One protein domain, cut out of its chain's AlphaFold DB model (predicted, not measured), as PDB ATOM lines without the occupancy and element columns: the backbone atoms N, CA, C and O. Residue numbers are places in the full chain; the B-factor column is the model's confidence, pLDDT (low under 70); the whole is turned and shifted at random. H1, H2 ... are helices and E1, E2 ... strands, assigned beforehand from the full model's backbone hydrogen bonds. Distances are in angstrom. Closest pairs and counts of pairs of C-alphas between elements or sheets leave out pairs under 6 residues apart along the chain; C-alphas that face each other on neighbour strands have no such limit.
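AT A GLANCE: This is residues 3 to 36 and 76 to 135 of the 145 residues of the protein "Laminin N-terminal domain-containing protein" of Phlebotomus papatasi (UniProt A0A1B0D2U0). With little regular structure, this is a loose rod: an antiparallel two-strand ribbon, E1 and E4, towards one end, residues 12 to 17 sticking out beyond it, and a mixed sheet, order E2, E3, E5, towards the other. The 94 printed residues run E1, E2, H1, E3, E4, E5, mostly strand, with only 36 in named elements. The radius of gyration of the C-alphas is 16.1 A, the spans 56 by 26 by 18 A.

HOW THE PARTS SIT: E1, residues 3 to 9, is antiparallel to E4, residues 114 to 122, which bends by 56 degrees at residue 119; N 8 and O 115, 2.8 A apart, are within hydrogen-bond range. E3, residues 101 to 106, is antiparallel to E2, residues 29 to 32, with N 31 and O 104 at 2.9 A, and parallel to E5, residues 129 to 134, with N 132 and O 103 at 2.9 A. H1, residues 76 to 79, too short for an O i to N i+4 pair, only grazes this sheet; its closest C-alphas to E2 are Ile 76 and Val 32, 6.8 A.

IN THESE COORDINATES: E1 begins at C-alpha 3 (-30.840, -32.948, 32.529) and measures 19.2 A, E4 23.5 A. E5 ends at C-alpha 134 (-19.512, -37.263, 27.625).

THE WHOLE: Residues 37 to 75 are not printed; C-alphas 36 and 76 are 9.8 A apart. The links E1 to E2 and H1 to E3 are long. Confidence is under 70 in residues 10 to 19, 109 to 113 and 124 to 135.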
ATOM      1  N   LEU A   3     -31.319 -32.955  33.904       82.12
ATOM      2  CA  LEU A   3     -30.840 -32.948  32.529       82.12
ATOM      3  C   LEU A   3     -31.948 -33.508  31.654       82.12
ATOM      4  O   LEU A   3     -32.169 -34.719  31.645       82.12
ATOM      5  N   LEU A   4     -32.691 -32.630  30.988       80.44
ATOM      6  CA  LEU A   4     -33.754 -33.054  30.091       80.44
ATOM      7  C   LEU A   4     -33.202 -33.234  28.687       80.44
ATOM      8  O   LEU A   4     -32.611 -32.308  28.130       80.44
ATOM      9  N   ALA A   5     -33.416 -34.420  28.129       80.19
ATOM     10  CA  ALA A   5     -33.017 -34.735  26.771       80.19
ATOM     11  C   ALA A   5     -34.037 -35.649  26.080       80.19
ATOM     12  O   ALA A   5     -34.860 -36.310  26.721       80.19
ATOM     13  N   ALA A   6     -33.943 -35.653  24.758       77.75
ATOM     14  CA  ALA A   6     -34.704 -36.470  23.824       77.75
ATOM     15  C   ALA A   6     -33.746 -37.374  23.023       77.75
ATOM     16  O   ALA A   6     -32.595 -37.005  22.797       77.75
ATOM     17  N   LEU A   7     -34.214 -38.548  22.590       77.00
ATOM     18  CA  LEU A   7     -33.461 -39.468  21.724       77.00
ATOM     19  C   LEU A   7     -33.779 -39.210  20.249       77.00
ATOM     20  O   LEU A   7     -34.859 -39.574  19.798       77.00
ATOM     21  N   SER A   8     -32.858 -38.622  19.489       73.31
ATOM     22  CA  SER A   8     -33.034 -38.395  18.048       73.31
ATOM     23  C   SER A   8     -32.335 -39.456  17.205       73.31
ATOM     24  O   SER A   8     -31.205 -39.826  17.515       73.31
ATOM     25  N   GLU A   9     -32.967 -39.890  16.117       73.81
ATOM     26  CA  GLU A   9     -32.362 -40.757  15.101       73.81
ATOM     27  C   GLU A   9     -31.718 -39.917  13.985       73.81
ATOM     28  O   GLU A   9     -32.311 -38.937  13.541       73.81
ATOM     29  N   GLU A  10     -30.516 -40.269  13.522       62.69
ATOM     30  CA  GLU A  10     -29.726 -39.413  12.617       62.69
ATOM     31  C   GLU A  10     -30.156 -39.451  11.129       62.69
ATOM     32  O   GLU A  10     -29.453 -38.902  10.287       62.69
ATOM     33  N   ASN A  11     -31.302 -40.059  10.768       56.50
ATOM     34  CA  ASN A  11     -31.758 -40.090   9.364       56.50
ATOM     35  C   ASN A  11     -33.273 -40.306   9.123       56.50
ATOM     36  O   ASN A  11     -33.659 -40.988   8.173       56.50
ATOM     37  N   SER A  12     -34.161 -39.775   9.966       54.22
ATOM     38  CA  SER A  12     -35.613 -39.860   9.722       54.22
ATOM     39  C   SER A  12     -36.144 -38.589   9.040       54.22
ATOM     40  O   SER A  12     -36.451 -37.614   9.723       54.22
ATOM     41  N   GLU A  13     -36.278 -38.610   7.708       59.06
ATOM     42  CA  GLU A  13     -37.023 -37.604   6.917       59.06
ATOM     43  C   GLU A  13     -38.556 -37.783   6.972       59.06
ATOM     44  O   GLU A  13     -39.281 -37.054   6.301       59.06
ATOM     45  N   ASP A  14     -39.090 -38.706   7.776       51.12
ATOM     46  CA  ASP A  14     -40.532 -38.979   7.812       51.12
ATOM     47  C   ASP A  14     -41.225 -38.423   9.065       51.12
ATOM     48  O   ASP A  14     -40.677 -38.394  10.172       51.12
ATOM     49  N   GLY A  15     -42.436 -37.914   8.855       56.09
ATOM     50  CA  GLY A  15     -43.144 -37.018   9.752       56.09
ATOM     51  C   GLY A  15     -43.522 -37.618  11.106       56.09
ATOM     52  O   GLY A  15     -44.141 -38.669  11.202       56.09
ATOM     53  N   GLY A  16     -43.258 -36.837  12.155       61.31
ATOM     54  CA  GLY A  16     -44.035 -36.851  13.391       61.31
ATOM     55  C   GLY A  16     -43.798 -38.039  14.316       61.31
ATOM     56  O   GLY A  16     -44.526 -39.018  14.273       61.31
ATOM     57  N   LEU A  17     -42.871 -37.862  15.256       55.44
ATOM     58  CA  LEU A  17     -43.014 -38.170  16.685       55.44
ATOM     59  C   LEU A  17     -41.726 -37.679  17.346       55.44
ATOM     60  O   LEU A  17     -40.743 -38.406  17.467       55.44
ATOM     61  N   TRP A  18     -41.715 -36.404  17.739       54.38
ATOM     62  CA  TRP A  18     -40.676 -35.908  18.634       54.38
ATOM     63  C   TRP A  18     -40.680 -36.816  19.875       54.38
ATOM     64  O   TRP A  18     -41.732 -36.956  20.507       54.38
ATOM     65  N   PRO A  19     -39.565 -37.487  20.202       65.31
ATOM     66  CA  PRO A  19     -39.501 -38.385  21.350       65.31
ATOM     67  C   PRO A  19     -39.867 -37.617  22.623       65.31
ATOM     68  O   PRO A  19     -39.583 -36.425  22.764       65.31
ATOM     69  N   SER A  20     -40.484 -38.311  23.578       73.00
ATOM     70  CA  SER A  20     -40.781 -37.712  24.874       73.00
ATOM     71  C   SER A  20     -39.484 -37.264  25.552       73.00
ATOM     72  O   SER A  20     -38.492 -37.990  25.592       73.00
ATOM     73  N   VAL A  21     -39.487 -36.042  26.080       78.06
ATOM     74  CA  VAL A  21     -38.361 -35.510  26.847       78.06
ATOM     75  C   VAL A  21     -38.400 -36.109  28.251       78.06
ATOM     76  O   VAL A  21     -39.440 -36.096  28.911       78.06
ATOM     77  N   PHE A  22     -37.267 -36.611  28.738       83.88
ATOM     78  CA  PHE A  22     -37.153 -37.142  30.099       83.88
ATOM     79  C   PHE A  22     -35.823 -36.771  30.751       83.88
ATOM     80  O   PHE A  22     -34.877 -36.344  30.094       83.88
ATOM     81  N   ASN A  23     -35.763 -36.897  32.082       83.44
ATOM     82  CA  ASN A  23     -34.554 -36.588  32.840       83.44
ATOM     83  C   ASN A  23     -33.529 -37.718  32.692       83.44
ATOM     84  O   ASN A  23     -33.596 -38.718  33.411       83.44
ATOM     85  N   VAL A  24     -32.597 -37.556  31.756       85.56
ATOM     86  CA  VAL A  24     -31.555 -38.546  31.447       85.56
ATOM     87  C   VAL A  24     -30.496 -38.646  32.539       85.56
ATOM     88  O   VAL A  24     -29.920 -39.715  32.712       85.56
ATOM     89  N   ALA A  25     -30.311 -37.603  33.361       84.94
ATOM     90  CA  ALA A  25     -29.357 -37.650  34.475       84.94
ATOM     91  C   ALA A  25     -29.671 -38.755  35.494       84.94
ATOM     92  O   ALA A  25     -28.775 -39.226  36.175       84.94
ATOM     93  N   LEU A  26     -30.929 -39.200  35.579       85.31
ATOM     94  CA  LEU A  26     -31.349 -40.287  36.472       85.31
ATOM     95  C   LEU A  26     -30.814 -41.662  36.057       85.31
ATOM     96  O   LEU A  26     -30.821 -42.589  36.862       85.31
ATOM     97  N   LYS A  27     -30.462 -41.814  34.778       83.94
ATOM     98  CA  LYS A  27     -29.929 -43.050  34.193       83.94
ATOM     99  C   LYS A  27     -28.435 -42.942  33.890       83.94
ATOM    100  O   LYS A  27     -27.827 -43.936  33.515       83.94
ATOM    101  N   ALA A  28     -27.880 -41.742  34.021       85.50
ATOM    102  CA  ALA A  28     -26.487 -41.464  33.752       85.50
ATOM    103  C   ALA A  28     -25.595 -42.002  34.873       85.50
ATOM    104  O   ALA A  28     -25.970 -41.981  36.049       85.50
ATOM    105  N   SER A  29     -24.383 -42.412  34.510       88.69
ATOM    106  CA  SER A  29     -23.299 -42.540  35.478       88.69
ATOM    107  C   SER A  29     -22.754 -41.146  35.778       88.69
ATOM    108  O   SER A  29     -22.521 -40.360  34.860       88.69
ATOM    109  N   ILE A  30     -22.583 -40.815  37.056       88.44
ATOM    110  CA  ILE A  30     -22.106 -39.502  37.496       88.44
ATOM    111  C   ILE A  30     -20.804 -39.648  38.278       88.44
ATOM    112  O   ILE A  30     -20.702 -40.451  39.206       88.44
ATOM    113  N   VAL A  31     -19.814 -38.843  37.913       89.94
ATOM    114  CA  VAL A  31     -18.499 -38.786  38.554       89.94
ATOM    115  C   VAL A  31     -18.175 -37.330  38.864       89.94
ATOM    116  O   VAL A  31     -18.652 -36.418  38.196       89.94
ATOM    117  N   VAL A  32     -17.383 -37.094  39.901       88.31
ATOM    118  CA  VAL A  32     -16.897 -35.760  40.252       88.31
ATOM    119  C   VAL A  32     -15.456 -35.857  40.723       88.31
ATOM    120  O   VAL A  32     -15.084 -36.843  41.358       88.31
ATOM    121  N   ASN A  33     -14.658 -34.834  40.425       87.25
ATOM    122  CA  ASN A  33     -13.249 -34.803  40.821       87.25
ATOM    123  C   ASN A  33     -13.071 -34.747  42.353       87.25
ATOM    124  O   ASN A  33     -12.184 -35.384  42.909       87.25
ATOM    125  N   ALA A  34     -13.945 -34.022  43.056       89.75
ATOM    126  CA  ALA A  34     -13.843 -33.845  44.498       89.75
ATOM    127  C   ALA A  34     -15.215 -33.853  45.180       89.75
ATOM    128  O   ALA A  34     -16.187 -33.295  44.673       89.75
ATOM    129  N   THR A  35     -15.301 -34.479  46.350       91.38
ATOM    130  CA  THR A  35     -16.482 -34.463  47.226       91.38
ATOM    131  C   THR A  35     -16.025 -34.203  48.654       91.38
ATOM    132  O   THR A  35     -14.961 -34.684  49.052       91.38
ATOM    133  N   CYS A  36     -16.806 -33.447  49.424       91.06
ATOM    134  CA  CYS A  36     -16.431 -33.146  50.799       91.06
ATOM    135  C   CYS A  36     -16.234 -34.422  51.627       91.06
ATOM    136  O   CYS A  36     -16.859 -35.466  51.401       91.06
ATOM    137  N   ILE A  76     -21.871 -37.725  45.385       90.25
ATOM    138  CA  ILE A  76     -22.308 -37.187  44.085       90.25
ATOM    139  C   ILE A  76     -23.620 -37.801  43.578       90.25
ATOM    140  O   ILE A  76     -24.398 -37.140  42.895       90.25
ATOM    141  N   THR A  77     -23.930 -39.031  43.984       91.19
ATOM    142  CA  THR A  77     -25.179 -39.720  43.634       91.19
ATOM    143  C   THR A  77     -26.424 -38.981  44.128       91.19
ATOM    144  O   THR A  77     -27.441 -38.984  43.435       91.19
ATOM    145  N   HIS A  78     -26.340 -38.262  45.256       90.00
ATOM    146  CA  HIS A  78     -27.442 -37.429  45.753       90.00
ATOM    147  C   HIS A  78     -27.815 -36.289  44.789       90.00
ATOM    148  O   HIS A  78     -28.889 -35.706  44.896       90.00
ATOM    149  N   ALA A  79     -26.954 -35.942  43.824       88.19
ATOM    150  CA  ALA A  79     -27.282 -34.933  42.822       88.19
ATOM    151  C   ALA A  79     -28.336 -35.413  41.804       88.19
ATOM    152  O   ALA A  79     -28.964 -34.568  41.151       88.19
ATOM    153  N   ILE A  80     -28.523 -36.732  41.653       86.75
ATOM    154  CA  ILE A  80     -29.359 -37.352  40.610       86.75
ATOM    155  C   ILE A  80     -30.347 -38.409  41.131       86.75
ATOM    156  O   ILE A  80     -31.212 -38.843  40.381       86.75
ATOM    157  N   ASP A  81     -30.288 -38.816  42.398       85.12
ATOM    158  CA  ASP A  81     -31.080 -39.937  42.938       85.12
ATOM    159  C   ASP A  81     -32.560 -39.619  43.260       85.12
ATOM    160  O   ASP A  81     -33.271 -40.460  43.808       85.12
ATOM    161  N   LYS A  82     -33.048 -38.420  42.905       84.06
ATOM    162  CA  LYS A  82     -34.385 -37.874  43.243       84.06
ATOM    163  C   LYS A  82     -34.670 -37.726  44.741       84.06
ATOM    164  O   LYS A  82     -35.799 -37.379  45.095       84.06
ATOM    165  N   SER A  83     -33.704 -37.991  45.613       84.06
ATOM    166  CA  SER A  83     -33.881 -37.755  47.038       84.06
ATOM    167  C   SER A  83     -33.899 -36.248  47.329       84.06
ATOM    168  O   SER A  83     -33.507 -35.422  46.504       84.06
ATOM    169  N   ASN A  84     -34.336 -35.878  48.533       84.62
ATOM    170  CA  ASN A  84     -34.188 -34.507  49.035       84.62
ATOM    171  C   ASN A  84     -32.781 -34.244  49.608       84.62
ATOM    172  O   ASN A  84     -32.571 -33.232  50.281       84.62
ATOM    173  N   LYS A  85     -31.827 -35.160  49.387       86.88
ATOM    174  CA  LYS A  85     -30.432 -34.997  49.795       86.88
ATOM    175  C   LYS A  85     -29.667 -34.212  48.730       86.88
ATOM    176  O   LYS A  85     -30.169 -33.936  47.643       86.88
ATOM    177  N   TRP A  86     -28.449 -33.808  49.065       88.69
ATOM    178  CA  TRP A  86     -27.576 -33.071  48.159       88.69
ATOM    179  C   TRP A  86     -26.172 -33.673  48.144       88.69
ATOM    180  O   TRP A  86     -25.758 -34.364  49.082       88.69
ATOM    181  N   TRP A  87     -25.465 -33.399  47.051       91.94
ATOM    182  CA  TRP A  87     -24.018 -33.538  46.948       91.94
ATOM    183  C   TRP A  87     -23.344 -32.231  47.369       91.94
ATOM    184  O   TRP A  87     -23.899 -31.156  47.131       91.94
ATOM    185  N   GLN A  88     -22.147 -32.326  47.944       89.06
ATOM    186  CA  GLN A  88     -21.383 -31.181  48.426       89.06
ATOM    187  C   GLN A  88     -19.912 -31.288  47.994       89.06
ATOM    188  O   GLN A  88     -19.248 -32.299  48.239       89.06
ATOM    189  N   SER A  89     -19.395 -30.226  47.369       90.12
ATOM    190  CA  SER A  89     -17.965 -30.070  47.087       90.12
ATOM    191  C   SER A  89     -17.179 -29.789  48.372       90.12
ATOM    192  O   SER A  89     -17.766 -29.292  49.344       90.12
ATOM    193  N   PRO A  90     -15.860 -30.051  48.390       89.62
ATOM    194  CA  PRO A  90     -15.013 -29.559  49.461       89.62
ATOM    195  C   PRO A  90     -15.051 -28.034  49.553       89.62
ATOM    196  O   PRO A  90     -15.294 -27.321  48.576       89.62
ATOM    197  N   THR A  91     -14.801 -27.538  50.750       83.50
ATOM    198  CA  THR A  91     -14.699 -26.115  51.052       83.50
ATOM    199  C   THR A  91     -13.377 -25.532  50.546       83.50
ATOM    200  O   THR A  91     -12.325 -26.165  50.619       83.50
ATOM    201  N   ILE A  92     -13.407 -24.281  50.071       84.62
ATOM    202  CA  ILE A  92     -12.213 -23.570  49.565       84.62
ATOM    203  C   ILE A  92     -11.127 -23.428  50.648       84.62
ATOM    204  O   ILE A  92      -9.939 -23.384  50.341       84.62
ATOM    205  N   SER A  93     -11.504 -23.427  51.932       81.88
ATOM    206  CA  SER A  93     -10.554 -23.431  53.054       81.88
ATOM    207  C   SER A  93      -9.616 -24.646  53.058       81.88
ATOM    208  O   SER A  93      -8.533 -24.559  53.632       81.88
ATOM    209  N   TYR A  94      -9.997 -25.753  52.411       83.00
ATOM    210  CA  TYR A  94      -9.169 -26.956  52.279       83.00
ATOM    211  C   TYR A  94      -8.253 -26.932  51.042       83.00
ATOM    212  O   TYR A  94      -7.449 -27.850  50.862       83.00
ATOM    213  N   GLY A  95      -8.330 -25.895  50.201       84.25
ATOM    214  CA  GLY A  95      -7.402 -25.674  49.094       84.25
ATOM    215  C   GLY A  95      -8.013 -24.904  47.925       84.25
ATOM    216  O   GLY A  95      -9.188 -25.070  47.597       84.25
ATOM    217  N   SER A  96      -7.190 -24.096  47.253       85.12
ATOM    218  CA  SER A  96      -7.603 -23.300  46.089       85.12
ATOM    219  C   SER A  96      -8.011 -24.158  44.892       85.12
ATOM    220  O   SER A  96      -8.801 -23.720  44.066       85.12
ATOM    221  N   GLN A  97      -7.548 -25.410  44.811       81.88
ATOM    222  CA  GLN A  97      -7.991 -26.349  43.776       81.88
ATOM    223  C   GLN A  97      -9.493 -26.671  43.844       81.88
ATOM    224  O   GLN A  97     -10.028 -27.228  42.894       81.88
ATOM    225  N   TYR A  98     -10.171 -26.353  44.955       83.25
ATOM    226  CA  TYR A  98     -11.615 -26.541  45.117       83.25
ATOM    227  C   TYR A  98     -12.440 -25.306  44.731       83.25
ATOM    228  O   TYR A  98     -13.656 -25.311  44.902       83.25
ATOM    229  N   GLU A  99     -11.803 -24.262  44.189       80.75
ATOM    230  CA  GLU A  99     -12.488 -23.118  43.568       80.75
ATOM    231  C   GLU A  99     -13.261 -23.524  42.303       80.75
ATOM    232  O   GLU A  99     -14.270 -22.908  41.956       80.75
ATOM    233  N   GLN A 100     -12.824 -24.604  41.654       81.12
ATOM    234  CA  GLN A 100     -13.496 -25.215  40.520       81.12
ATOM    235  C   GLN A 100     -13.596 -26.725  40.724       81.12
ATOM    236  O   GLN A 100     -12.632 -27.403  41.073       81.12
ATOM    237  N   VAL A 101     -14.784 -27.266  40.471       80.50
ATOM    238  CA  VAL A 101     -15.054 -28.702  40.531       80.50
ATOM    239  C   VAL A 101     -15.733 -29.143  39.247       80.50
ATOM    240  O   VAL A 101     -16.683 -28.515  38.781       80.50
ATOM    241  N   THR A 102     -15.246 -30.249  38.690       82.62
ATOM    242  CA  THR A 102     -15.776 -30.828  37.455       82.62
ATOM    243  C   THR A 102     -16.665 -32.013  37.789       82.62
ATOM    244  O   THR A 102     -16.210 -32.980  38.413       82.62
ATOM    245  N   ILE A 103     -17.924 -31.944  37.358       85.44
ATOM    246  CA  ILE A 103     -18.867 -33.064  37.401       85.44
ATOM    247  C   ILE A 103     -18.991 -33.629  35.989       85.44
ATOM    248  O   ILE A 103     -19.293 -32.901  35.044       85.44
ATOM    249  N   THR A 104     -18.788 -34.935  35.860       84.75
ATOM    250  CA  THR A 104     -18.913 -35.676  34.610       84.75
ATOM    251  C   THR A 104     -20.168 -36.536  34.630       84.75
ATOM    252  O   THR A 104     -20.353 -37.347  35.537       84.75
ATOM    253  N   LEU A 105     -21.019 -36.374  33.618       85.81
ATOM    254  CA  LEU A 105     -22.176 -37.236  33.372       85.81
ATOM    255  C   LEU A 105     -21.937 -38.069  32.111       85.81
ATOM    256  O   LEU A 105     -21.810 -37.519  31.015       85.81
ATOM    257  N   ASP A 106     -21.915 -39.389  32.267       84.81
ATOM    258  CA  ASP A 106     -21.964 -40.338  31.159       84.81
ATOM    259  C   ASP A 106     -23.407 -40.806  30.970       84.81
ATOM    260  O   ASP A 106     -23.970 -41.533  31.793       84.81
ATOM    261  N   LEU A 107     -24.024 -40.339  29.887       80.19
ATOM    262  CA  LEU A 107     -25.417 -40.639  29.549       80.19
ATOM    263  C   LEU A 107     -25.577 -42.015  28.888       80.19
ATOM    264  O   LEU A 107     -26.708 -42.449  28.657       80.19
ATOM    265  N   GLY A 108     -24.460 -42.682  28.581       75.81
ATOM    266  CA  GLY A 108     -24.415 -43.877  27.755       75.81
ATOM    267  C   GLY A 108     -24.606 -43.551  26.273       75.81
ATOM    268  O   GLY A 108     -25.483 -42.774  25.881       75.81
ATOM    269  N   GLN A 109     -23.783 -44.174  25.431       65.06
ATOM    270  CA  GLN A 109     -23.908 -44.071  23.983       65.06
ATOM    271  C   GLN A 109     -25.079 -44.931  23.505       65.06
ATOM    272  O   GLN A 109     -25.083 -46.156  23.622       65.06
ATOM    273  N   VAL A 110     -26.083 -44.276  22.942       63.28
ATOM    274  CA  VAL A 110     -27.110 -44.943  22.151       63.28
ATOM    275  C   VAL A 110     -26.433 -45.345  20.835       63.28
ATOM    276  O   VAL A 110     -25.709 -44.537  20.264       63.28
ATOM    277  N   SER A 111     -26.565 -46.609  20.415       58.94
ATOM    278  CA  SER A 111     -26.002 -47.166  19.163       58.94
ATOM    279  C   SER A 111     -26.006 -46.143  18.021       58.94
ATOM    280  O   SER A 111     -26.974 -45.396  17.942       58.94
ATOM    281  N   GLY A 112     -24.990 -46.132  17.141       62.75
ATOM    282  CA  GLY A 112     -24.641 -45.055  16.182       62.75
ATOM    283  C   GLY A 112     -25.728 -44.522  15.232       62.75
ATOM    284  O   GLY A 112     -25.441 -43.687  14.389       62.75
ATOM    285  N   ARG A 113     -26.966 -44.989  15.368       68.44
ATOM    286  CA  ARG A 113     -28.182 -44.457  14.761       68.44
ATOM    287  C   ARG A 113     -28.903 -43.410  15.632       68.44
ATOM    288  O   ARG A 113     -29.654 -42.607  15.091       68.44
ATOM    289  N   TYR A 114     -28.704 -43.418  16.951       72.31
ATOM    290  CA  TYR A 114     -29.429 -42.601  17.929       72.31
ATOM    291  C   TYR A 114     -28.477 -41.686  18.713       72.31
ATOM    292  O   TYR A 114     -27.399 -42.099  19.129       72.31
ATOM    293  N   SER A 115     -28.895 -40.449  18.971       73.69
ATOM    294  CA  SER A 115     -28.143 -39.462  19.750       73.69
ATOM    295  C   SER A 115     -29.030 -38.722  20.747       73.69
ATOM    296  O   SER A 115     -30.230 -38.541  20.538       73.69
ATOM    297  N   TRP A 116     -28.435 -38.283  21.855       76.25
ATOM    298  CA  TRP A 116     -29.114 -37.437  22.831       76.25
ATOM    299  C   TRP A 116     -29.138 -35.982  22.357       76.25
ATOM    300  O   TRP A 116     -28.091 -35.387  22.110       76.25
ATOM    301  N   LYS A 117     -30.328 -35.385  22.298       78.88
ATOM    302  CA  LYS A 117     -30.523 -33.942  22.124       78.88
ATOM    303  C   LYS A 117     -30.902 -33.339  23.467       78.88
ATOM    304  O   LYS A 117     -32.005 -33.571  23.965       78.88
ATOM    305  N   ILE A 118     -29.969 -32.610  24.072       78.75
ATOM    306  CA  ILE A 118     -30.192 -31.930  25.350       78.75
ATOM    307  C   ILE A 118     -31.090 -30.718  25.109       78.75
ATOM    308  O   ILE A 118     -30.820 -29.905  24.233       78.75
ATOM    309  N   SER A 119     -32.156 -30.598  25.897       80.31
ATOM    310  CA  SER A 119     -33.041 -29.430  25.873       80.31
ATOM    311  C   SER A 119     -32.632 -28.398  26.917       80.31
ATOM    312  O   SER A 119     -32.599 -27.207  26.630       80.31
ATOM    313  N   TYR A 120     -32.345 -28.844  28.143       77.56
ATOM    314  CA  TYR A 120     -31.815 -27.971  29.184       77.56
ATOM    315  C   TYR A 120     -31.096 -28.752  30.280       77.56
ATOM    316  O   TYR A 120     -31.397 -29.921  30.557       77.56
ATOM    317  N   ILE A 121     -30.209 -28.038  30.971       79.81
ATOM    318  CA  ILE A 121     -29.564 -28.471  32.208       79.81
ATOM    319  C   ILE A 121     -29.967 -27.505  33.320       79.81
ATOM    320  O   ILE A 121     -29.943 -26.293  33.135       79.81
ATOM    321  N   SER A 122     -30.367 -28.028  34.475       81.44
ATOM    322  CA  SER A 122     -30.738 -27.225  35.640       81.44
ATOM    323  C   SER A 122     -30.016 -27.713  36.893       81.44
ATOM    324  O   SER A 122     -30.115 -28.886  37.288       81.44
ATOM    325  N   ILE A 123     -29.319 -26.784  37.545       76.75
ATOM    326  CA  ILE A 123     -28.742 -26.950  38.876       76.75
ATOM    327  C   ILE A 123     -29.547 -26.078  39.840       76.75
ATOM    328  O   ILE A 123     -29.793 -24.907  39.584       76.75
ATOM    329  N   THR A 124     -30.009 -26.666  40.942       69.62
ATOM    330  CA  THR A 124     -30.921 -25.989  41.879       69.62
ATOM    331  C   THR A 124     -30.179 -25.158  42.927       69.62
ATOM    332  O   THR A 124     -30.759 -24.229  43.478       69.62
ATOM    333  N   LYS A 125     -28.922 -25.508  43.237       69.88
ATOM    334  CA  LYS A 125     -28.039 -24.818  44.188       69.88
ATOM    335  C   LYS A 125     -26.583 -25.060  43.781       69.88
ATOM    336  O   LYS A 125     -26.224 -26.213  43.556       69.88
ATOM    337  N   GLY A 126     -25.772 -24.011  43.707       60.00
ATOM    338  CA  GLY A 126     -24.355 -24.107  43.363       60.00
ATOM    339  C   GLY A 126     -23.688 -22.736  43.361       60.00
ATOM    340  O   GLY A 126     -24.357 -21.728  43.159       60.00
ATOM    341  N   VAL A 127     -22.386 -22.722  43.628       53.12
ATOM    342  CA  VAL A 127     -21.492 -21.591  43.371       53.12
ATOM    343  C   VAL A 127     -20.353 -22.186  42.547       53.12
ATOM    344  O   VAL A 127     -19.688 -23.091  43.039       53.12
ATOM    345  N   SER A 128     -20.201 -21.735  41.296       50.34
ATOM    346  CA  SER A 128     -19.137 -22.122  40.352       50.34
ATOM    347  C   SER A 128     -18.976 -23.641  40.130       50.34
ATOM    348  O   SER A 128     -18.119 -24.295  40.722       50.34
ATOM    349  N   ILE A 129     -19.818 -24.228  39.268       57.06
ATOM    350  CA  ILE A 129     -19.757 -25.658  38.909       57.06
ATOM    351  C   ILE A 129     -19.508 -25.794  37.408       57.06
ATOM    352  O   ILE A 129     -20.289 -25.287  36.605       57.06
ATOM    353  N   GLU A 130     -18.482 -26.556  37.028       54.28
ATOM    354  CA  GLU A 130     -18.268 -26.944  35.636       54.28
ATOM    355  C   GLU A 130     -18.919 -28.308  35.366       54.28
ATOM    356  O   GLU A 130     -18.629 -29.311  36.033       54.28
ATOM    357  N   LEU A 131     -19.819 -28.351  34.380       60.03
ATOM    358  CA  LEU A 131     -20.465 -29.582  33.933       60.03
ATOM    359  C   LEU A 131     -19.840 -30.057  32.624       60.03
ATOM    360  O   LEU A 131     -19.924 -29.380  31.603       60.03
ATOM    361  N   SER A 132     -19.285 -31.265  32.646       58.00
ATOM    362  CA  SER A 132     -18.853 -31.977  31.449       58.00
ATOM    363  C   SER A 132     -19.798 -33.146  31.204       58.00
ATOM    364  O   SER A 132     -20.073 -33.943  32.102       58.00
ATOM    365  N   ALA A 133     -20.321 -33.265  29.991       59.62
ATOM    366  CA  ALA A 133     -21.125 -34.410  29.605       59.62
ATOM    367  C   ALA A 133     -20.431 -35.125  28.442       59.62
ATOM    368  O   ALA A 133     -20.003 -34.495  27.476       59.62
ATOM    369  N   GLN A 134     -20.250 -36.436  28.581       61.59
ATOM    370  CA  GLN A 134     -19.512 -37.263  27.625       61.59
ATOM    371  C   GLN A 134     -20.487 -38.129  26.818       61.59
ATOM    372  O   GLN A 134     -21.623 -38.347  27.240       61.59
ATOM    373  N   ASN A 135     -20.050 -38.608  25.646       60.19
ATOM    374  CA  ASN A 135     -20.877 -39.366  24.694       60.19
ATOM    375  C   ASN A 135     -22.090 -38.582  24.156       60.19
ATOM    376  O   ASN A 135     -23.175 -39.127  23.946       60.19
TER     377      ASN A 135